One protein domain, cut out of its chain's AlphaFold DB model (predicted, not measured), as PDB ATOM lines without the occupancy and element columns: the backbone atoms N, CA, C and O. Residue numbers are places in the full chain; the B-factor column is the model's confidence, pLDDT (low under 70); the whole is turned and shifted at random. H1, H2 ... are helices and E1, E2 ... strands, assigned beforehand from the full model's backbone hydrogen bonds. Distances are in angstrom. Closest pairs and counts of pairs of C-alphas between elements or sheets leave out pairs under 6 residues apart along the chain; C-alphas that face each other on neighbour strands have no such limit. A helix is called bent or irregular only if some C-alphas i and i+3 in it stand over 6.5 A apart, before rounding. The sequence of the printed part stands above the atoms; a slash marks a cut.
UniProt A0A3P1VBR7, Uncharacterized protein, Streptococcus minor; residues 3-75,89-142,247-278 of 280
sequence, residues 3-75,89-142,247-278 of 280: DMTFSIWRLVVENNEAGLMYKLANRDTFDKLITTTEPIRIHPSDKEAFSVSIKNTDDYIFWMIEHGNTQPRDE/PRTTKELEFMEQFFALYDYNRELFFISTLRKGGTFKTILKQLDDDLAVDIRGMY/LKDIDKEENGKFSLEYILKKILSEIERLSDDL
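What this domain is: This is residues 3 to 75, 89 to 142 and 247 to 278 of the 280 residues of an uncharacterized protein of Streptococcus minor (UniProt A0A3P1VBR7). A strongly twisted sheet of eight strands, E1 to E8, curls round one helix, H1, while the other helix, H2, packs on the outside of the curl. The longest strand, E1, pairs with E7, E8 and E2 in turn, and its first residues reach past these pairings to the short strand E9. The printed part has 159 residues, with two named helices and nine named strands in the order E1 E2 E3 E4 E5 E6 E7 H1 E8 E9 H2, and its class is mixed, helices and strands. The sheet is branched at E1, and its neighbour pairs are antiparallel. The whole is compact, with a radius of gyration of the C-alphas of 16.8 A, and it is only just elongated, spanning 57 by 37 by 29 A.

How they stand to each other: Look first at the meander of E3, residues 40 to 45, E4, residues 48 to 56, and E5, residues 60 to 69, each strand the antiparallel neighbour of the one before. E3 and E4 form a hairpin, with N 42 and O 50 at 3.0 A; E4 and E5 form another, with N 53 and O 64 at 2.9 A. On the other side of E5 from E4 lies E6, residues 96 to 106, with N 63 and O 103 at 2.8 A; E6 bends by 58 degrees at residue 99. E6 and E7, residues 111 to 114, form a hairpin, with N 104 and O 113 at 2.8 A. E7 is the antiparallel neighbour of E1, residues 3 to 14, with N 9 and O 112 at 2.7 A. Farther along E1, on the same side as E7, E2, residues 22 to 24, makes a hairpin with it, where N 13 and O 23 are 2.9 A apart. On the other side of E1 lies E8, residues 136 to 139, with N 12 and O 137 at 2.9 A. The sheet curls round H1, residues 117 to 130; the closest C-alphas of H1 and E8 are those of Lys 124 and Val 136, at 6.4 A. H2, residues 260 to 276, is on the sheet at a height over the sheet of 8.4 A, and the C-alphas of Met 64 and Leu 260 are the closest of E5 and H2, at 6.1 A. H2 lies over E6 and E7, and only just runs along the strands, at 28 degrees to E6 on the local plane. H1 and H2 are apart. E9, residues 247 to 250, pairs with no named strand; its closest C-alpha to E1 is that of Lys 248, 4.8 A from Asp 3. In H2 every O i to N i+4 pair is within hydrogen-bond range, in H1 8 of 10; H1 is irregular, with C-alphas 118 and 121 7.3 A apart.

Where its parts are: Find C-alpha 3 at (138.993, 155.274, 120.231); from there E1 runs 34.6 A to C-alpha 14 at (163.713, 145.517, 142.357). E4 is 25.7 A long, E5 29.8 A and E6 30.1 A. H1 measures 19.6 A. H2 runs 24.6 A, to C-alpha 276 at (142.840, 131.910, 121.283).

The domain as a whole: The two C-alphas farthest apart are those of Ala 18 and Glu 75, at 58.8 A. Residues 76 to 88 are not printed, with 8.9 A between C-alphas 75 and 89; residues 143 to 246 are not printed either, with 24.5 A between C-alphas 142 and 247. Of the links that are printed whole, E2 to E3 is long, with 15 residues. The mean pLDDT of the printed part is 89.9, and the model's confidence is under 70 at residue 18, residues 141 to 142 and residues 274 to 278.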
ATOM      1  N   ASP A   3     138.006 156.348 120.309       88.38
ATOM      2  CA  ASP A   3     138.993 155.274 120.231       88.38
ATOM      3  C   ASP A   3     139.949 155.378 121.426       88.38
ATOM      4  O   ASP A   3     140.291 156.481 121.862       88.38
ATOM      5  N   MET A   4     140.440 154.241 121.921       91.69
ATOM      6  CA  MET A   4     141.475 154.191 122.958       91.69
ATOM      7  C   MET A   4     142.528 153.148 122.611       91.69
ATOM      8  O   MET A   4     142.205 152.027 122.235       91.69
ATOM      9  N   THR A   5     143.799 153.504 122.768       89.19
ATOM     10  CA  THR A   5     144.916 152.611 122.448       89.19
ATOM     11  C   THR A   5     145.694 152.281 123.708       89.19
ATOM     12  O   THR A   5     146.200 153.185 124.362       89.19
ATOM     13  N   PHE A   6     145.845 150.997 124.009       90.38
ATOM     14  CA  PHE A   6     146.716 150.490 125.060       90.38
ATOM     15  C   PHE A   6     148.044 150.054 124.461       90.38
ATOM     16  O   PHE A   6     148.075 149.244 123.541       90.38
ATOM     17  N   SER A   7     149.147 150.571 124.987       87.44
ATOM     18  CA  SER A   7     150.480 150.034 124.708       87.44
ATOM     19  C   SER A   7     150.830 148.926 125.694       87.44
ATOM     20  O   SER A   7     150.500 149.058 126.873       87.44
ATOM     21  N   ILE A   8     151.498 147.879 125.209       86.19
ATOM     22  CA  ILE A   8     151.886 146.684 125.964       86.19
ATOM     23  C   ILE A   8     153.369 146.758 126.340       86.19
ATOM     24  O   ILE A   8     154.209 147.060 125.492       86.19
ATOM     25  N   TRP A   9     153.664 146.451 127.599       88.12
ATOM     26  CA  TRP A   9     154.958 146.574 128.267       88.12
ATOM     27  C   TRP A   9     155.142 145.451 129.294       88.12
ATOM     28  O   TRP A   9     154.249 144.631 129.515       88.12
ATOM     29  N   ARG A  10     156.292 145.436 129.965       88.25
ATOM     30  CA  ARG A  10     156.519 144.674 131.198       88.25
ATOM     31  C   ARG A  10     156.567 145.630 132.389       88.25
ATOM     32  O   ARG A  10     157.121 146.723 132.272       88.25
ATOM     33  N   LEU A  11     156.021 145.200 133.525       92.44
ATOM     34  CA  LEU A  11     156.331 145.800 134.822       92.44
ATOM     35  C   LEU A  11     157.420 144.979 135.495       92.44
ATOM     36  O   LEU A  11     157.337 143.751 135.537       92.44
ATOM     37  N   VAL A  12     158.428 145.666 136.015       91.81
ATOM     38  CA  VAL A  12     159.499 145.059 136.802       91.81
ATOM     39  C   VAL A  12     159.602 145.734 138.160       91.81
ATOM     40  O   VAL A  12     159.284 146.913 138.290       91.81
ATOM     41  N   VAL A  13     160.073 144.992 139.152       92.81
ATOM     42  CA  VAL A  13     160.391 145.476 140.500       92.81
ATOM     43  C   VAL A  13     161.835 145.145 140.840       92.81
ATOM     44  O   VAL A  13     162.443 144.273 140.207       92.81
ATOM     45  N   GLU A  14     162.396 145.852 141.819       87.06
ATOM     46  CA  GLU A  14     163.713 145.517 142.357       87.06
ATOM     47  C   GLU A  14     163.723 144.083 142.888       87.06
ATOM     48  O   GLU A  14     162.766 143.593 143.499       87.06
ATOM     49  N   ASN A  15     164.814 143.385 142.605       82.19
ATOM     50  CA  ASN A  15     165.028 142.048 143.107       82.19
ATOM     51  C   ASN A  15     165.999 142.096 144.289       82.19
ATOM     52  O   ASN A  15     167.169 142.431 144.126       82.19
ATOM     53  N   ASN A  16     165.506 141.716 145.465       77.81
ATOM     54  CA  ASN A  16     166.301 141.656 146.693       77.81
ATOM     55  C   ASN A  16     167.086 140.337 146.834       77.81
ATOM     56  O   ASN A  16     167.831 140.161 147.797       77.81
ATOM     57  N   GLU A  17     166.917 139.401 145.897       75.50
ATOM     58  CA  GLU A  17     167.636 138.128 145.860       75.50
ATOM     59  C   GLU A  17     168.917 138.226 145.020       75.50
ATOM     60  O   GLU A  17     169.013 139.012 144.075       75.50
ATOM     61  N   ALA A  18     169.922 137.403 145.340       66.25
ATOM     62  CA  ALA A  18     171.184 137.385 144.605       66.25
ATOM     63  C   ALA A  18     170.968 136.980 143.133       66.25
ATOM     64  O   ALA A  18     170.449 135.902 142.849       66.25
ATOM     65  N   GLY A  19     171.408 137.823 142.193       72.25
ATOM     66  CA  GLY A  19     171.296 137.559 140.757       72.25
ATOM     67  C   GLY A  19     170.922 138.802 139.952       72.25
ATOM     68  O   GLY A  19     171.638 139.801 139.965       72.25
ATOM     69  N   LEU A  20     169.822 138.719 139.196       70.69
ATOM     70  CA  LEU A  20     169.305 139.824 138.385       70.69
ATOM     71  C   LEU A  20     168.867 140.992 139.270       70.69
ATOM     72  O   LEU A  20     168.172 140.763 140.247       70.69
ATOM     73  N   MET A  21     169.182 142.229 138.872       73.75
ATOM     74  CA  MET A  21     168.777 143.456 139.586       73.75
ATOM     75  C   MET A  21     167.256 143.670 139.639       73.75
ATOM     76  O   MET A  21     166.751 144.335 140.537       73.75
ATOM     77  N   TYR A  22     166.527 143.141 138.655       82.56
ATOM     78  CA  TYR A  22     165.087 143.328 138.515       82.56
ATOM     79  C   TYR A  22     164.415 141.992 138.222       82.56
ATOM     80  O   TYR A  22     164.984 141.154 137.518       82.56
ATOM     81  N   LYS A  23     163.187 141.832 138.706       87.62
ATOM     82  CA  LYS A  23     162.295 140.716 138.369       87.62
ATOM     83  C   LYS A  23     160.964 141.245 137.850       87.62
ATOM     84  O   LYS A  23     160.643 142.412 138.064       87.62
ATOM     85  N   LEU A  24     160.207 140.411 137.141       88.81
ATOM     86  CA  LEU A  24     158.853 140.778 136.727       88.81
ATOM     87  C   LEU A  24     157.977 140.980 137.965       88.81
ATOM     88  O   LEU A  24     158.119 140.262 138.957       88.81
ATOM     89  N   ALA A  25     157.099 141.981 137.902       93.31
ATOM     90  CA  ALA A  25     156.030 142.105 138.880       93.31
ATOM     91  C   ALA A  25     155.160 140.841 138.834       93.31
ATOM     92  O   ALA A  25     155.040 140.183 137.806       93.31
ATOM     93  N   ASN A  26     154.551 140.489 139.951       92.88
ATOM     94  CA  ASN A  26     153.656 139.345 140.052       92.88
ATOM     95  C   ASN A  26     152.452 139.726 140.914       92.88
ATOM     96  O   ASN A  26     152.289 140.886 141.293       92.88
ATOM     97  N   ARG A  27     151.593 138.760 141.230       93.25
ATOM     98  CA  ARG A  27     150.435 139.013 142.088       93.25
ATOM     99  C   ARG A  27     150.829 139.557 143.464       93.25
ATOM    100  O   ARG A  27     150.263 140.560 143.890       93.25
ATOM    101  N   ASP A  28     151.827 138.951 144.102       93.12
ATOM    102  CA  ASP A  28     152.307 139.347 145.436       93.12
ATOM    103  C   ASP A  28     152.862 140.775 145.454       93.12
ATOM    104  O   ASP A  28     152.839 141.439 146.480       93.12
ATOM    105  N   THR A  29     153.310 141.284 144.302       94.75
ATOM    106  CA  THR A  29     153.750 142.679 144.156       94.75
ATOM    107  C   THR A  29     152.626 143.678 144.456       94.75
ATOM    108  O   THR A  29     152.908 144.811 144.826       94.75
ATOM    109  N   PHE A  30     151.360 143.294 144.278       95.94
ATOM    110  CA  PHE A  30     150.201 144.177 144.451       95.94
ATOM    111  C   PHE A  30     149.226 143.663 145.519       95.94
ATOM    112  O   PHE A  30     148.043 144.005 145.484       95.94
ATOM    113  N   ASP A  31     149.694 142.836 146.451       92.25
ATOM    114  CA  ASP A  31     148.876 142.196 147.488       92.25
ATOM    115  C   ASP A  31     148.135 143.203 148.390       92.25
ATOM    116  O   ASP A  31     146.981 142.972 148.760       92.25
ATOM    117  N   LYS A  32     148.749 144.360 148.673       94.25
ATOM    118  CA  LYS A  32     148.140 145.457 149.442       94.25
ATOM    119  C   LYS A  32     147.093 146.252 148.650       94.25
ATOM    120  O   LYS A  32     146.287 146.969 149.246       94.25
ATOM    121  N   LEU A  33     147.069 146.146 147.318       96.00
ATOM    122  CA  LEU A  33     146.151 146.903 146.462       96.00
ATOM    123  C   LEU A  33     144.829 146.155 146.271       96.00
ATOM    124  O   LEU A  33     144.636 145.430 145.296       96.00
ATOM    125  N   ILE A  34     143.887 146.348 147.189       95.00
ATOM    126  CA  ILE A  34     142.567 145.709 147.113       95.00
ATOM    127  C   ILE A  34     141.627 146.397 146.110       95.00
ATOM    128  O   ILE A  34     141.767 147.582 145.802       95.00
ATOM    129  N   THR A  35     140.622 145.654 145.629       97.31
ATOM    130  CA  THR A  35     139.531 146.232 144.831       97.31
ATOM    131  C   THR A  35     138.827 147.329 145.628       97.31
ATOM    132  O   THR A  35     138.343 147.095 146.736       97.31
ATOM    133  N   THR A  36     138.738 148.521 145.049       97.38
ATOM    134  CA  THR A  36     138.122 149.683 145.688       97.38
ATOM    135  C   THR A  36     136.610 149.670 145.502       97.38
ATOM    136  O   THR A  36     136.133 149.515 144.379       97.38
ATOM    137  N   THR A  37     135.854 149.925 146.570       95.12
ATOM    138  CA  THR A  37     134.424 150.273 146.471       95.12
ATOM    139  C   THR A  37     134.219 151.750 146.146       95.12
ATOM    140  O   THR A  37     133.264 152.098 145.466       95.12
ATOM    141  N   GLU A  38     135.136 152.601 146.610       95.38
ATOM    142  CA  GLU A  38     135.170 154.043 146.363       95.38
ATOM    143  C   GLU A  38     136.576 154.458 145.904       95.38
ATOM    144  O   GLU A  38     137.557 153.890 146.397       95.38
ATOM    145  N   PRO A  39     136.717 155.446 145.002       96.50
ATOM    146  CA  PRO A  39     138.026 155.857 144.512       96.50
ATOM    147  C   PRO A  39     138.921 156.421 145.622       96.50
ATOM    148  O   PRO A  39     138.511 157.295 146.393       96.50
ATOM    149  N   ILE A  40     140.182 155.998 145.639       97.50
ATOM    150  CA  ILE A  40     141.217 156.545 146.518       97.50
ATOM    151  C   ILE A  40     141.611 157.932 146.004       97.50
ATOM    152  O   ILE A  40     141.854 158.123 144.808       97.50
ATOM    153  N   ARG A  41     141.670 158.916 146.908       97.00
ATOM    154  CA  ARG A  41     142.063 160.293 146.586       97.00
ATOM    155  C   ARG A  41     143.518 160.522 146.943       97.00
ATOM    156  O   ARG A  41     143.931 160.296 148.075       97.00
ATOM    157  N   ILE A  42     144.272 161.009 145.970       96.12
ATOM    158  CA  ILE A  42     145.682 161.347 146.121       96.12
ATOM    159  C   ILE A  42     145.841 162.833 145.821       96.12
ATOM    160  O   ILE A  42     145.351 163.313 144.799       96.12
ATOM    161  N   HIS A  43     146.546 163.549 146.696       93.00
ATOM    162  CA  HIS A  43     146.730 164.999 146.620       93.00
ATOM    163  C   HIS A  43     148.221 165.343 146.511       93.00
ATOM    164  O   HIS A  43     148.880 165.544 147.531       93.00
ATOM    165  N   PRO A  44     148.785 165.409 145.291       88.19
ATOM    166  CA  PRO A  44     150.164 165.855 145.099       88.19
ATOM    167  C   PRO A  44     150.371 167.323 145.492       88.19
ATOM    168  O   PRO A  44     151.478 167.713 145.853       88.19
ATOM    169  N   SER A  45     149.324 168.151 145.382       89.56
ATOM    170  CA  SER A  45     149.332 169.562 145.778       89.56
ATOM    171  C   SER A  45     147.912 170.070 146.052       89.56
ATOM    172  O   SER A  45     146.935 169.415 145.703       89.56
ATOM    173  N   ASP A  46     147.780 171.288 146.581       88.06
ATOM    174  CA  ASP A  46     146.472 171.928 146.812       88.06
ATOM    175  C   ASP A  46     145.662 172.186 145.528       88.06
ATOM    176  O   ASP A  46     144.465 172.466 145.588       88.06
ATOM    177  N   LYS A  47     146.310 172.151 144.357       91.62
ATOM    178  CA  LYS A  47     145.684 172.478 143.067       91.62
ATOM    179  C   LYS A  47     145.395 171.261 142.202       91.62
ATOM    180  O   LYS A  47     144.713 171.420 141.190       91.62
ATOM    181  N   GLU A  48     145.912 170.097 142.568       94.12
ATOM    182  CA  GLU A  48     145.907 168.885 141.757       94.12
ATOM    183  C   GLU A  48     145.473 167.699 142.608       94.12
ATOM    184  O   GLU A  48     145.902 167.549 143.750       94.12
ATOM    185  N   ALA A  49     144.640 166.834 142.040       96.50
ATOM    186  CA  ALA A  49     144.272 165.590 142.687       96.50
ATOM    187  C   ALA A  49     144.128 164.463 141.669       96.50
ATOM    188  O   ALA A  49     143.764 164.682 140.507       96.50
ATOM    189  N   PHE A  50     144.321 163.241 142.158       97.75
ATOM    190  CA  PHE A  50     143.984 162.016 141.450       97.75
ATOM    191  C   PHE A  50     142.850 161.262 142.150       97.75
ATOM    192  O   PHE A  50     142.723 161.264 143.374       97.75
ATOM    193  N   SER A  51     142.026 160.624 141.328       98.00
ATOM    194  CA  SER A  51     140.981 159.661 141.675       98.00
ATOM    195  C   SER A  51     141.455 158.301 141.188       98.00
ATOM    196  O   SER A  51     141.636 158.137 139.982       98.00
ATOM    197  N   VAL A  52     141.684 157.338 142.074       98.44
ATOM    198  CA  VAL A  52     142.181 156.018 141.674       98.44
ATOM    199  C   VAL A  52     141.174 154.950 142.055       98.44
ATOM    200  O   VAL A  52     140.901 154.738 143.230       98.44
ATOM    201  N   SER A  53     140.621 154.278 141.051       98.56
ATOM    202  CA  SER A  53     139.769 153.102 141.236       98.56
ATOM    203  C   SER A  53     140.531 151.856 140.806       98.56
ATOM    204  O   SER A  53     141.155 151.856 139.742       98.56
ATOM    205  N   ILE A  54     140.478 150.808 141.623       98.56
ATOM    206  CA  ILE A  54     141.235 149.568 141.443       98.56
ATOM    207  C   ILE A  54     140.266 148.392 141.387       98.56
ATOM    208  O   ILE A  54     139.388 148.259 142.237       98.56
ATOM    209  N   LYS A  55     140.469 147.508 140.413       98.38
ATOM    210  CA  LYS A  55     139.890 146.166 140.369       98.38
ATOM    211  C   LYS A  55     141.034 145.162 140.395       98.38
ATOM    212  O   LYS A  55     141.727 145.020 139.397       98.38
ATOM    213  N   ASN A  56     141.241 144.504 141.527       97.56
ATOM    214  CA  ASN A  56     142.256 143.471 141.706       97.56
ATOM    215  C   ASN A  56     141.583 142.111 141.929       97.56
ATOM    216  O   ASN A  56     140.692 141.985 142.776       97.56
ATOM    217  N   THR A  57     141.982 141.124 141.138       96.25
ATOM    218  CA  THR A  57     141.439 139.761 141.103       96.25
ATOM    219  C   THR A  57     142.577 138.744 141.145       96.25
ATOM    220  O   THR A  57     143.742 139.114 141.252       96.25
ATOM    221  N   ASP A  58     142.265 137.453 141.047       94.31
ATOM    222  CA  ASP A  58     143.301 136.423 140.951       94.31
ATOM    223  C   ASP A  58     144.076 136.476 139.620       94.31
ATOM    224  O   ASP A  58     145.243 136.091 139.588       94.31
ATOM    225  N   ASP A  59     143.460 136.989 138.548       94.19
ATOM    226  CA  ASP A  59     144.001 136.943 137.180       94.19
ATOM    227  C   ASP A  59     144.651 138.251 136.718       94.19
ATOM    228  O   ASP A  59     145.541 138.256 135.865       94.19
ATOM    229  N   TYR A  60     144.193 139.381 137.252       96.69
ATOM    230  CA  TYR A  60     144.680 140.703 136.867       96.69
ATOM    231  C   TYR A  60     144.424 141.751 137.946       96.69
ATOM    232  O   TYR A  60     143.529 141.614 138.786       96.69
ATOM    233  N   ILE A  61     145.124 142.874 137.799       98.38
ATOM    234  CA  ILE A  61     144.806 144.145 138.444       98.38
ATOM    235  C   ILE A  61     144.598 145.238 137.392       98.38
ATOM    236  O   ILE A  61     145.339 145.352 136.416       98.38
ATOM    237  N   PHE A  62     143.553 146.040 137.571       98.62
ATOM    238  CA  PHE A  62     143.154 147.109 136.666       98.62
ATOM    239  C   PHE A  62     142.968 148.417 137.423       98.62
ATOM    240  O   PHE A  62     142.323 148.453 138.470       98.62
ATOM    241  N   TRP A  63     143.490 149.497 136.853       98.62
ATOM    242  CA  TRP A  63     143.392 150.844 137.389       98.62
ATOM    243  C   TRP A  63     142.651 151.749 136.414       98.62
ATOM    244  O   TRP A  63     143.020 151.860 135.240       98.62
ATOM    245  N   MET A  64     141.673 152.477 136.938       98.50
ATOM    246  CA  MET A  64     141.200 153.724 136.350       98.50
ATOM    247  C   MET A  64     141.769 154.871 137.172       98.50
ATOM    248  O   MET A  64     141.511 154.969 138.371       98.50
ATOM    249  N   ILE A  65     142.536 155.736 136.518       98.44
ATOM    250  CA  ILE A  65     143.120 156.913 137.144       98.44
ATOM    251  C   ILE A  65     142.524 158.135 136.477       98.44
ATOM    252  O   ILE A  65     142.698 158.362 135.278       98.44
ATOM    253  N   GLU A  66     141.842 158.939 137.275       97.62
ATOM    254  CA  GLU A  66     141.320 160.224 136.854       97.62
ATOM    255  C   GLU A  66     142.150 161.344 137.475       97.62
ATOM    256  O   GLU A  66     142.576 161.260 138.624       97.62
ATOM    257  N   HIS A  67     142.367 162.405 136.715       96.31
ATOM    258  CA  HIS A  67     143.165 163.551 137.112       96.31
ATOM    259  C   HIS A  67     142.326 164.820 136.988       96.31
ATOM    260  O   HIS A  67     141.596 165.016 136.010       96.31
ATOM    261  N   GLY A  68     142.419 165.669 138.006       94.50
ATOM    262  CA  GLY A  68     141.744 166.950 138.049       94.50
ATOM    263  C   GLY A  68     142.664 168.043 138.565       94.50
ATOM    264  O   GLY A  68     143.524 167.815 139.415       94.50
ATOM    265  N   ASN A  69     142.443 169.247 138.053       92.88
ATOM    266  CA  ASN A  69     143.166 170.437 138.458       92.88
ATOM    267  C   ASN A  69     142.178 171.588 138.674       92.88
ATOM    268  O   ASN A  69     141.159 171.708 137.989       92.88
ATOM    269  N   THR A  70     142.477 172.440 139.647       90.62
ATOM    270  CA  THR A  70     141.707 173.667 139.904       90.62
ATOM    271  C   THR A  70     141.826 174.683 138.759       90.62
ATOM    272  O   THR A  70     140.957 175.550 138.631       90.62
ATOM    273  N   GLN A  71     142.851 174.552 137.906       86.25
ATOM    274  CA  GLN A  71     143.161 175.406 136.758       86.25
ATOM    275  C   GLN A  71     143.361 174.590 135.457       86.25
ATOM    276  O   GLN A  71     143.802 173.445 135.520       86.25
ATOM    277  N   PRO A  72     143.099 175.172 134.269       84.69
ATOM    278  CA  PRO A  72     142.538 176.504 134.048       84.69
ATOM    279  C   PRO A  72     141.063 176.574 134.460       84.69
ATOM    280  O   PRO A  72     140.335 175.581 134.456       84.69
ATOM    281  N   ARG A  73     140.635 177.767 134.872       86.06
ATOM    282  CA  ARG A  73     139.270 178.033 135.315       86.06
ATOM    283  C   ARG A  73     138.897 179.467 134.978       86.06
ATOM    284  O   ARG A  73     139.544 180.386 135.472       86.06
ATOM    285  N   ASP A  74     137.794 179.632 134.264       88.44
ATOM    286  CA  ASP A  74     137.201 180.943 134.032       88.44
ATOM    287  C   ASP A  74     136.288 181.362 135.190       88.44
ATOM    288  O   ASP A  74     135.601 180.544 135.813       88.44
ATOM    289  N   GLU A  75     136.243 182.667 135.465       92.06
ATOM    290  CA  GLU A  75     135.358 183.255 136.480       92.06
ATOM    291  C   GLU A  75     133.870 183.128 136.116       92.06
ATOM    292  O   GLU A  75     132.993 183.194 136.986       92.06
ATOM    293  N   PRO A  89     129.884 178.391 138.972       90.69
ATOM    294  CA  PRO A  89     129.385 177.921 140.267       90.69
ATOM    295  C   PRO A  89     130.448 177.203 141.100       90.69
ATOM    296  O   PRO A  89     130.401 177.273 142.324       90.69
ATOM    297  N   ARG A  90     131.416 176.560 140.443       89.25
ATOM    298  CA  ARG A  90     132.565 175.941 141.105       89.25
ATOM    299  C   ARG A  90     133.400 177.040 141.781       89.25
ATOM    300  O   ARG A  90     133.507 178.146 141.264       89.25
ATOM    301  N   THR A  91     133.977 176.794 142.941       89.69
ATOM    302  CA  THR A  91     134.889 177.714 143.632       89.69
ATOM    303  C   THR A  91     136.307 177.589 143.066       89.69
ATOM    304  O   THR A  91     136.600 176.725 142.241       89.69
ATOM    305  N   THR A  92     137.229 178.455 143.496       88.75
ATOM    306  CA  THR A  92     138.647 178.370 143.095       88.75
ATOM    307  C   THR A  92     139.374 177.157 143.678       88.75
ATOM    308  O   THR A  92     140.464 176.838 143.214       88.75
ATOM    309  N   LYS A  93     138.784 176.496 144.681       90.38
ATOM    310  CA  LYS A  93     139.343 175.317 145.360       90.38
ATOM    311  C   LYS A  93     138.749 174.002 144.866       90.38
ATOM    312  O   LYS A  93     139.312 172.946 145.117       90.38
ATOM    313  N   GLU A  94     137.611 174.058 144.186       91.31
ATOM    314  CA  GLU A  94     136.976 172.876 143.620       91.31
ATOM    315  C   GLU A  94     137.572 172.553 142.245       91.31
ATOM    316  O   GLU A  94     137.901 173.440 141.447       91.31
ATOM    317  N   LEU A  95     137.683 171.258 141.967       92.81
ATOM    318  CA  LEU A  95     138.188 170.701 140.720       92.81
ATOM    319  C   LEU A  95     137.258 169.600 140.219       92.81
ATOM    320  O   LEU A  95     136.453 169.050 140.967       92.81
ATOM    321  N   GLU A  96     137.398 169.279 138.941       92.00
ATOM    322  CA  GLU A  96     136.706 168.169 138.298       92.00
ATOM    323  C   GLU A  96     137.755 167.222 137.722       92.00
ATOM    324  O   GLU A  96     138.734 167.656 137.109       92.00
ATOM    325  N   PHE A  97     137.557 165.921 137.913       94.50
ATOM    326  CA  PHE A  97     138.454 164.897 137.382       94.50
ATOM    327  C   PHE A  97     138.147 164.631 135.905       94.50
ATOM    328  O   PHE A  97     137.467 163.661 135.588       94.50
ATOM    329  N   MET A  98     138.563 165.528 135.013       90.06
ATOM    330  CA  MET A  98     138.184 165.481 133.592       90.06
ATOM    331  C   MET A  98     139.116 164.624 132.733       90.06
ATOM    332  O   MET A  98     138.705 164.118 131.689       90.06
ATOM    333  N   GLU A  99     140.373 164.456 133.144       93.94
ATOM    334  CA  GLU A  99     141.319 163.586 132.447       93.94
ATOM    335  C   GLU A  99     141.232 162.165 132.997       93.94
ATOM    336  O   GLU A  99     141.152 161.982 134.208       93.94
ATOM    337  N   GLN A 100     141.311 161.158 132.126       95.88
ATOM    338  CA  GLN A 100     141.346 159.751 132.527       95.88
ATOM    339  C   GLN A 100     142.416 158.989 131.750       95.88
ATOM    340  O   GLN A 100     142.611 159.211 130.551       95.88
ATOM    341  N   PHE A 101     143.078 158.054 132.421       97.75
ATOM    342  CA  PHE A 101     143.852 157.003 131.777       97.75
ATOM    343  C   PHE A 101     143.700 155.687 132.539       97.75
ATOM    344  O   PHE A 101     143.245 155.648 133.681       97.75
ATOM    345  N   PHE A 102     144.056 154.601 131.865       98.50
ATOM    346  CA  PHE A 102     143.797 153.244 132.316       98.50
ATOM    347  C   PHE A 102     145.078 152.432 132.250       98.50
ATOM    348  O   PHE A 102     145.890 152.619 131.336       98.50
ATOM    349  N   ALA A 103     145.227 151.518 133.198       98.19
ATOM    350  CA  ALA A 103     146.316 150.562 133.222       98.19
ATOM    351  C   ALA A 103     145.791 149.183 133.625       98.19
ATOM    352  O   ALA A 103     144.903 149.097 134.465       98.19
ATOM    353  N   LEU A 104     146.321 148.117 133.035       98.06
ATOM    354  CA  LEU A 104     146.005 146.730 133.370       98.06
ATOM    355  C   LEU A 104     147.309 145.958 133.514       98.06
ATOM    356  O   LEU A 104     148.183 146.082 132.658       98.06
ATOM    357  N   TYR A 105     147.436 145.145 134.551       96.75
ATOM    358  CA  TYR A 105     148.475 144.133 134.638       96.75
ATOM    359  C   TYR A 105     147.826 142.754 134.679       96.75
ATOM    360  O   TYR A 105     147.027 142.470 135.566       96.75
ATOM    361  N   ASP A 106     148.146 141.936 133.683       92.50
ATOM    362  CA  ASP A 106     147.676 140.560 133.553       92.50
ATOM    363  C   ASP A 106     148.691 139.644 134.237       92.50
ATOM    364  O   ASP A 106     149.832 139.546 133.777       92.50
ATOM    365  N   TYR A 107     148.293 139.005 135.339       91.75
ATOM    366  CA  TYR A 107     149.189 138.169 136.137       91.75
ATOM    367  C   TYR A 107     149.608 136.908 135.393       91.75
ATOM    368  O   TYR A 107     150.763 136.501 135.478       91.75
ATOM    369  N   ASN A 108     148.697 136.324 134.618       86.06
ATOM    370  CA  ASN A 108     148.936 135.075 133.903       86.06
ATOM    371  C   ASN A 108     149.919 135.264 132.738       86.06
ATOM    372  O   ASN A 108     150.727 134.385 132.447       86.06
ATOM    373  N   ARG A 109     149.851 136.412 132.053       84.06
ATOM    374  CA  ARG A 109     150.724 136.740 130.908       84.06
ATOM    375  C   ARG A 109     151.952 137.562 131.307       84.06
ATOM    376  O   ARG A 109     152.863 137.743 130.493       84.06
ATOM    377  N   GLU A 110     151.962 138.088 132.529       87.62
ATOM    378  CA  GLU A 110     152.943 139.033 133.070       87.62
ATOM    379  C   GLU A 110     153.082 140.305 132.202       87.62
ATOM    380  O   GLU A 110     154.172 140.878 132.048       87.62
ATOM    381  N   LEU A 111     151.987 140.729 131.560       89.06
ATOM    382  CA  LEU A 111     151.957 141.850 130.617       89.06
ATOM    383  C   LEU A 111     151.274 143.069 131.225       89.06
ATOM    384  O   LEU A 111     150.216 142.979 131.843       89.06
ATOM    385  N   PHE A 112     151.868 144.232 130.975       93.81
ATOM    386  CA  PHE A 112     151.353 145.525 131.391       93.81
ATOM    387  C   PHE A 112     150.772 146.292 130.214       93.81
ATOM    388  O   PHE A 112     151.443 146.513 129.212       93.81
ATOM    389  N   PHE A 113     149.543 146.759 130.354       93.81
ATOM    390  CA  PHE A 113     148.825 147.533 129.359       93.81
ATOM    391  C   PHE A 113     148.575 148.924 129.925       93.81
ATOM    392  O   PHE A 113     148.049 149.053 131.023       93.81
ATOM    393  N   ILE A 114     148.893 149.977 129.175       95.81
ATOM    394  CA  ILE A 114     148.613 151.359 129.588       95.81
ATOM    395  C   ILE A 114     148.044 152.166 128.426       95.81
ATOM    396  O   ILE A 114     148.603 152.161 127.326       95.81
ATOM    397  N   SER A 115     146.936 152.874 128.660       95.56
ATOM    398  CA  SER A 115     146.240 153.634 127.612       95.56
ATOM    399  C   SER A 115     146.932 154.949 127.246       95.56
ATOM    400  O   SER A 115     146.663 155.550 126.209       95.56
ATOM    401  N   THR A 116     147.815 155.448 128.112       92.12
ATOM    402  CA  THR A 116     148.530 156.714 127.920       92.12
ATOM    403  C   THR A 116     149.954 156.605 128.466       92.12
ATOM    404  O   THR A 116     150.241 157.032 129.580       92.12
ATOM    405  N   LEU A 117     150.877 156.069 127.661       87.00
ATOM    406  CA  LEU A 117     152.273 155.841 128.067       87.00
ATOM    407  C   LEU A 117     152.997 157.097 128.575       87.00
ATOM    408  O   LEU A 117     153.802 157.013 129.496       87.00
ATOM    409  N   ARG A 118     152.682 158.284 128.036       89.25
ATOM    410  CA  ARG A 118     153.238 159.564 128.526       89.25
ATOM    411  C   ARG A 118     152.945 159.826 130.014       89.25
ATOM    412  O   ARG A 118     153.652 160.604 130.636       89.25
ATOM    413  N   LYS A 119     151.910 159.187 130.579       93.38
ATOM    414  CA  LYS A 119     151.565 159.230 132.009       93.38
ATOM    415  C   LYS A 119     152.233 158.088 132.797       93.38
ATOM    416  O   LYS A 119     151.928 157.916 133.967       93.38
ATOM    417  N   GLY A 120     153.160 157.327 132.207       92.75
ATOM    418  CA  GLY A 120     153.866 156.225 132.871       92.75
ATOM    419  C   GLY A 120     154.661 156.671 134.102       92.75
ATOM    420  O   GLY A 120     154.637 155.993 135.120       92.75
ATOM    421  N   GLY A 121     155.288 157.852 134.059       94.31
ATOM    422  CA  GLY A 121     155.910 158.453 135.247       94.31
ATOM    423  C   GLY A 121     154.889 158.747 136.353       94.31
ATOM    424  O   GLY A 121     155.087 158.338 137.491       94.31
ATOM    425  N   THR A 122     153.759 159.371 136.001       95.44
ATOM    426  CA  THR A 122     152.644 159.634 136.927       95.44
ATOM    427  C   THR A 122     152.083 158.344 137.526       95.44
ATOM    428  O   THR A 122     151.832 158.292 138.722       95.44
ATOM    429  N   PHE A 123     151.928 157.292 136.717       96.94
ATOM    430  CA  PHE A 123     151.472 155.982 137.172       96.94
ATOM    431  C   PHE A 123     152.398 155.404 138.249       96.94
ATOM    432  O   PHE A 123     151.917 155.004 139.304       96.94
ATOM    433  N   LYS A 124     153.720 155.438 138.028       96.12
ATOM    434  CA  LYS A 124     154.709 154.990 139.022       96.12
ATOM    435  C   LYS A 124     154.608 155.775 140.331       96.12
ATOM    436  O   LYS A 124     154.611 155.176 141.401       96.12
ATOM    437  N   THR A 125     154.471 157.100 140.251       95.12
ATOM    438  CA  THR A 125     154.285 157.947 141.440       95.12
ATOM    439  C   THR A 125     153.007 157.594 142.198       95.12
ATOM    440  O   THR A 125     153.039 157.503 143.420       95.12
ATOM    441  N   ILE A 126     151.900 157.362 141.486       96.25
ATOM    442  CA  ILE A 126     150.623 156.967 142.090       96.25
ATOM    443  C   ILE A 126     150.753 155.623 142.804       96.25
ATOM    444  O   ILE A 126     150.323 155.517 143.944       96.25
ATOM    445  N   LEU A 127     151.369 154.618 142.174       95.94
ATOM    446  CA  LEU A 127     151.568 153.314 142.810       95.94
ATOM    447  C   LEU A 127     152.370 153.428 144.108       95.94
ATOM    448  O   LEU A 127     151.942 152.880 145.118       95.94
ATOM    449  N   LYS A 128     153.444 154.223 144.107       93.88
ATOM    450  CA  LYS A 128     154.236 154.486 145.312       93.88
ATOM    451  C   LYS A 128     153.447 155.205 146.414       93.88
ATOM    452  O   LYS A 128     153.734 155.030 147.584       93.88
ATOM    453  N   GLN A 129     152.465 156.034 146.060       93.94
ATOM    454  CA  GLN A 129     151.594 156.695 147.040       93.94
ATOM    455  C   GLN A 129     150.472 155.790 147.562       93.94
ATOM    456  O   GLN A 129     149.905 156.073 148.614       93.94
ATOM    457  N   LEU A 130     150.119 154.741 146.816       94.62
ATOM    458  CA  LEU A 130     149.174 153.717 147.263       94.62
ATOM    459  C   LEU A 130     149.849 152.692 148.179       94.62
ATOM    460  O   LEU A 130     149.209 152.192 149.100       94.62
ATOM    461  N   ASP A 131     151.123 152.398 147.924       93.69
ATOM    462  CA  ASP A 131     151.975 151.553 148.752       93.69
ATOM    463  C   ASP A 131     153.430 152.033 148.649       93.69
ATOM    464  O   ASP A 131     154.029 151.987 147.573       93.69
ATOM    465  N   ASP A 132     154.003 152.491 149.764       89.44
ATOM    466  CA  ASP A 132     155.353 153.075 149.811       89.44
ATOM    467  C   ASP A 132     156.447 152.094 149.349       89.44
ATOM    468  O   ASP A 132     157.474 152.522 148.808       89.44
ATOM    469  N   ASP A 133     156.208 150.786 149.515       88.25
ATOM    470  CA  ASP A 133     157.119 149.714 149.100       88.25
ATOM    471  C   ASP A 133     157.000 149.386 147.597       88.25
ATOM    472  O   ASP A 133     157.840 148.680 147.031       88.25
ATOM    473  N   LEU A 134     155.973 149.907 146.915       91.56
ATOM    474  CA  LEU A 134     155.658 149.569 145.532       91.56
ATOM    475  C   LEU A 134     156.457 150.421 144.538       91.56
ATOM    476  O   LEU A 134     155.966 151.364 143.911       91.56
ATOM    477  N   ALA A 135     157.720 150.043 144.354       89.56
ATOM    478  CA  ALA A 135     158.617 150.626 143.364       89.56
ATOM    479  C   ALA A 135     158.650 149.788 142.073       89.56
ATOM    480  O   ALA A 135     159.484 148.897 141.906       89.56
ATOM    481  N   VAL A 136     157.748 150.095 141.136       93.44
ATOM    482  CA  VAL A 136     157.725 149.449 139.812       93.44
ATOM    483  C   VAL A 136     158.425 150.293 138.748       93.44
ATOM    484  O   VAL A 136     158.421 151.523 138.801       93.44
ATOM    485  N   ASP A 137     158.946 149.638 137.715       92.56
ATOM    486  CA  ASP A 137     159.411 150.268 136.484       92.56
ATOM    487  C   ASP A 137     158.722 149.667 135.249       92.56
ATOM    488  O   ASP A 137     158.354 148.493 135.236       92.56
ATOM    489  N   ILE A 138     158.525 150.486 134.211       91.06
ATOM    490  CA  ILE A 138     157.857 150.087 132.964       91.06
ATOM    491  C   ILE A 138     158.936 149.898 131.906       91.06
ATOM    492  O   ILE A 138     159.620 150.858 131.558       91.06
ATOM    493  N   ARG A 139     159.070 148.680 131.377       85.44
ATOM    494  CA  ARG A 139     160.113 148.342 130.402       85.44
ATOM    495  C   ARG A 139     159.557 147.760 129.124       85.44
ATOM    496  O   ARG A 139     158.557 147.033 129.145       85.44
ATOM    497  N   GLY A 140     160.209 148.100 128.013       73.69
ATOM    498  CA  GLY A 140     159.905 147.522 126.714       73.69
ATOM    499  C   GLY A 140     160.039 146.004 126.748       73.69
ATOM    500  O   GLY A 140     160.797 145.433 127.533       73.69
ATOM    501  N   MET A 141     159.289 145.326 125.886       69.31
ATOM    502  CA  MET A 141     159.536 143.910 125.655       69.31
ATOM    503  C   MET A 141     160.795 143.793 124.794       69.31
ATOM    504  O   MET A 141     160.841 144.331 123.691       69.31
ATOM    505  N   TYR A 142     161.816 143.090 125.278       54.84
ATOM    506  CA  TYR A 142     162.978 142.761 124.459       54.84
ATOM    507  C   TYR A 142     162.635 141.541 123.612       54.84
ATOM    508  O   TYR A 142     162.602 140.411 124.091       54.84
ATOM    509  N   LEU A 247     141.077 149.735 121.182       90.31
ATOM    510  CA  LEU A 247     139.641 149.681 121.417       90.31
ATOM    511  C   LEU A 247     138.966 150.702 120.500       90.31
ATOM    512  O   LEU A 247     139.298 151.891 120.545       90.31
ATOM    513  N   LYS A 248     138.050 150.226 119.659       86.81
ATOM    514  CA  LYS A 248     137.257 151.058 118.748       86.81
ATOM    515  C   LYS A 248     135.837 151.209 119.262       86.81
ATOM    516  O   LYS A 248     135.342 150.322 119.961       86.81
ATOM    517  N   ASP A 249     135.209 152.311 118.871       87.81
ATOM    518  CA  ASP A 249     133.790 152.576 119.108       87.81
ATOM    519  C   ASP A 249     133.413 152.428 120.589       87.81
ATOM    520  O   ASP A 249     132.449 151.757 120.952       87.81
ATOM    521  N   ILE A 250     134.232 153.028 121.461       92.12
ATOM    522  CA  ILE A 250     133.964 153.070 122.897       92.12
ATOM    523  C   ILE A 250     133.114 154.287 123.252       92.12
ATOM    524  O   ILE A 250     133.347 155.410 122.777       92.12
ATOM    525  N   ASP A 251     132.136 154.048 124.116       91.69
ATOM    526  CA  ASP A 251     131.187 155.056 124.562       91.69
ATOM    527  C   ASP A 251     131.610 155.690 125.881       91.69
ATOM    528  O   ASP A 251     132.229 155.065 126.746       91.69
ATOM    529  N   LYS A 252     131.270 156.970 126.000       92.69
ATOM    530  CA  LYS A 252     131.401 157.742 127.228       92.69
ATOM    531  C   LYS A 252     130.039 157.818 127.900       92.69
ATOM    532  O   LYS A 252     129.016 157.867 127.220       92.69
ATOM    533  N   GLU A 253     130.049 157.866 129.219       92.69
ATOM    534  CA  GLU A 253     128.889 158.228 130.019       92.69
ATOM    535  C   GLU A 253     128.478 159.685 129.747       92.69
ATOM    536  O   GLU A 253     129.219 160.462 129.134       92.69
ATOM    537  N   GLU A 254     127.300 160.081 130.233       89.25
ATOM    538  CA  GLU A 254     126.748 161.434 130.043       89.25
ATOM    539  C   GLU A 254     127.680 162.542 130.558       89.25
ATOM    540  O   GLU A 254     127.739 163.632 129.994       89.25
ATOM    541  N   ASN A 255     128.469 162.243 131.593       88.62
ATOM    542  CA  ASN A 255     129.482 163.134 132.164       88.62
ATOM    543  C   ASN A 255     130.746 163.288 131.280       88.62
ATOM    544  O   ASN A 255     131.687 163.984 131.662       88.62
ATOM    545  N   GLY A 256     130.804 162.626 130.119       89.69
ATOM    546  CA  GLY A 256     131.932 162.671 129.188       89.69
ATOM    547  C   GLY A 256     133.121 161.776 129.561       89.69
ATOM    548  O   GLY A 256     134.178 161.879 128.918       89.69
ATOM    549  N   LYS A 257     132.962 160.898 130.554       94.00
ATOM    550  CA  LYS A 257     133.980 159.968 131.055       94.00
ATOM    551  C   LYS A 257     133.732 158.541 130.593       94.00
ATOM    552  O   LYS A 257     132.642 158.192 130.157       94.00
ATOM    553  N   PHE A 258     134.755 157.709 130.688       95.69
ATOM    554  CA  PHE A 258     134.631 156.276 130.476       95.69
ATOM    555  C   PHE A 258     134.374 155.558 131.803       95.69
ATOM    556  O   PHE A 258     134.973 155.900 132.824       95.69
ATOM    557  N   SER A 259     133.526 154.533 131.756       95.31
ATOM    558  CA  SER A 259     133.263 153.640 132.885       95.31
ATOM    559  C   SER A 259     134.398 152.626 133.067       95.31
ATOM    560  O   SER A 259     134.851 152.023 132.088       95.31
ATOM    561  N   LEU A 260     134.815 152.387 134.317       96.06
ATOM    562  CA  LEU A 260     135.831 151.385 134.664       96.06
ATOM    563  C   LEU A 260     135.451 149.997 134.136       96.06
ATOM    564  O   LEU A 260     136.229 149.388 133.406       96.06
ATOM    565  N   GLU A 261     134.246 149.522 134.461       95.88
ATOM    566  CA  GLU A 261     133.785 148.170 134.114       95.88
ATOM    567  C   GLU A 261     133.620 148.003 132.595       95.88
ATOM    568  O   GLU A 261     133.951 146.959 132.028       95.88
ATOM    569  N   TYR A 262     133.175 149.055 131.901       96.19
ATOM    570  CA  TYR A 262     133.047 149.032 130.444       96.19
ATOM    571  C   TYR A 262     134.406 148.905 129.747       96.19
ATOM    572  O   TYR A 262     134.570 148.050 128.873       96.19
ATOM    573  N   ILE A 263     135.390 149.727 130.137       97.31
ATOM    574  CA  ILE A 263     136.734 149.670 129.547       97.31
ATOM    575  C   ILE A 263     137.423 148.358 129.908       97.31
ATOM    576  O   ILE A 263     138.011 147.740 129.022       97.31
ATOM    577  N   LEU A 264     137.298 147.903 131.159       97.25
ATOM    578  CA  LEU A 264     137.837 146.624 131.617       97.25
ATOM    579  C   LEU A 264     137.315 145.460 130.767       97.25
ATOM    580  O   LEU A 264     138.100 144.697 130.208       97.25
ATOM    581  N   LYS A 265     135.995 145.370 130.580       96.06
ATOM    582  CA  LYS A 265     135.381 144.339 129.735       96.06
ATOM    583  C   LYS A 265     135.909 144.379 128.298       96.06
ATOM    584  O   LYS A 265     136.178 143.335 127.709       96.06
ATOM    585  N   LYS A 266     136.048 145.577 127.721       95.06
ATOM    586  CA  LYS A 266     136.539 145.753 126.347       95.06
ATOM    587  C   LYS A 266     137.998 145.320 126.199       95.06
ATOM    588  O   LYS A 266     138.306 144.613 125.246       95.06
ATOM    589  N   ILE A 267     138.881 145.716 127.118       94.06
ATOM    590  CA  ILE A 267     140.301 145.349 127.029       94.06
ATOM    591  C   ILE A 267     140.521 143.856 127.291       94.06
ATOM    592  O   ILE A 267     141.286 143.240 126.555       94.06
ATOM    593  N   LEU A 268     139.812 143.255 128.254       93.00
ATOM    594  CA  LEU A 268     139.898 141.813 128.516       93.00
ATOM    595  C   LEU A 268     139.444 140.992 127.306       93.00
ATOM    596  O   LEU A 268     140.147 140.072 126.907       93.00
ATOM    597  N   SER A 269     138.341 141.377 126.655       90.69
ATOM    598  CA  SER A 269     137.867 140.697 125.443       90.69
ATOM    599  C   SER A 269     138.894 140.729 124.302       90.69
ATOM    600  O   SER A 269     139.057 139.735 123.597       90.69
ATOM    601  N   GLU A 270     139.626 141.835 124.130       86.81
ATOM    602  CA  GLU A 270     140.719 141.903 123.149       86.81
ATOM    603  C   GLU A 270     141.931 141.046 123.563       86.81
ATOM    604  O   GLU A 270     142.583 140.454 122.704       86.81
ATOM    605  N   ILE A 271     142.229 140.936 124.864       85.44
ATOM    606  CA  ILE A 271     143.303 140.072 125.395       85.44
ATOM    607  C   ILE A 271     142.963 138.577 125.254       85.44
ATOM    608  O   ILE A 271     143.839 137.764 124.949       85.44
ATOM    609  N   GLU A 272     141.705 138.192 125.437       82.56
ATOM    610  CA  GLU A 272     141.250 136.816 125.210       82.56
ATOM    611  C   GLU A 272     141.351 136.448 123.731       82.56
ATOM    612  O   GLU A 272     141.974 135.442 123.391       82.56
ATOM    613  N   ARG A 273     140.874 137.329 122.839       73.56
ATOM    614  CA  ARG A 273     141.003 137.142 121.387       73.56
ATOM    615  C   ARG A 273     142.458 136.928 120.960       73.56
ATOM    616  O   ARG A 273     142.737 136.124 120.083       73.56
ATOM    617  N   LEU A 274     143.394 137.619 121.614       63.56
ATOM    618  CA  LEU A 274     144.836 137.463 121.402       63.56
ATOM    619  C   LEU A 274     145.393 136.088 121.795       63.56
ATOM    620  O   LEU A 274     146.464 135.719 121.319       63.56
ATOM    621  N   SER A 275     144.733 135.389 122.713       56.25
ATOM    622  CA  SER A 275     145.224 134.141 123.303       56.25
ATOM    623  C   SER A 275     144.686 132.915 122.573       56.25
ATOM    624  O   SER A 275     145.420 131.947 122.396       56.25
ATOM    625  N   ASP A 276     143.452 132.985 122.072       42.69
ATOM    626  CA  ASP A 276     142.840 131.910 121.283       42.69
ATOM    627  C   ASP A 276     143.473 131.756 119.889       42.69
ATOM    628  O   ASP A 276     143.535 130.648 119.352       42.69
ATOM    629  N   ASP A 277     144.021 132.838 119.331       34.03
ATOM    630  CA  ASP A 277     144.731 132.833 118.042       34.03
ATOM    631  C   ASP A 277     146.181 132.293 118.143       34.03
ATOM    632  O   ASP A 277     146.854 132.147 117.128       34.03
ATOM    633  N   LEU A 278     146.670 131.965 119.350       31.84
ATOM    634  CA  LEU A 278     147.962 131.287 119.577       31.84
ATOM    635  C   LEU A 278     147.827 129.756 119.714       31.84
ATOM    636  O   LEU A 278     148.842 129.058 119.724       31.84
TER     637      LEU A 278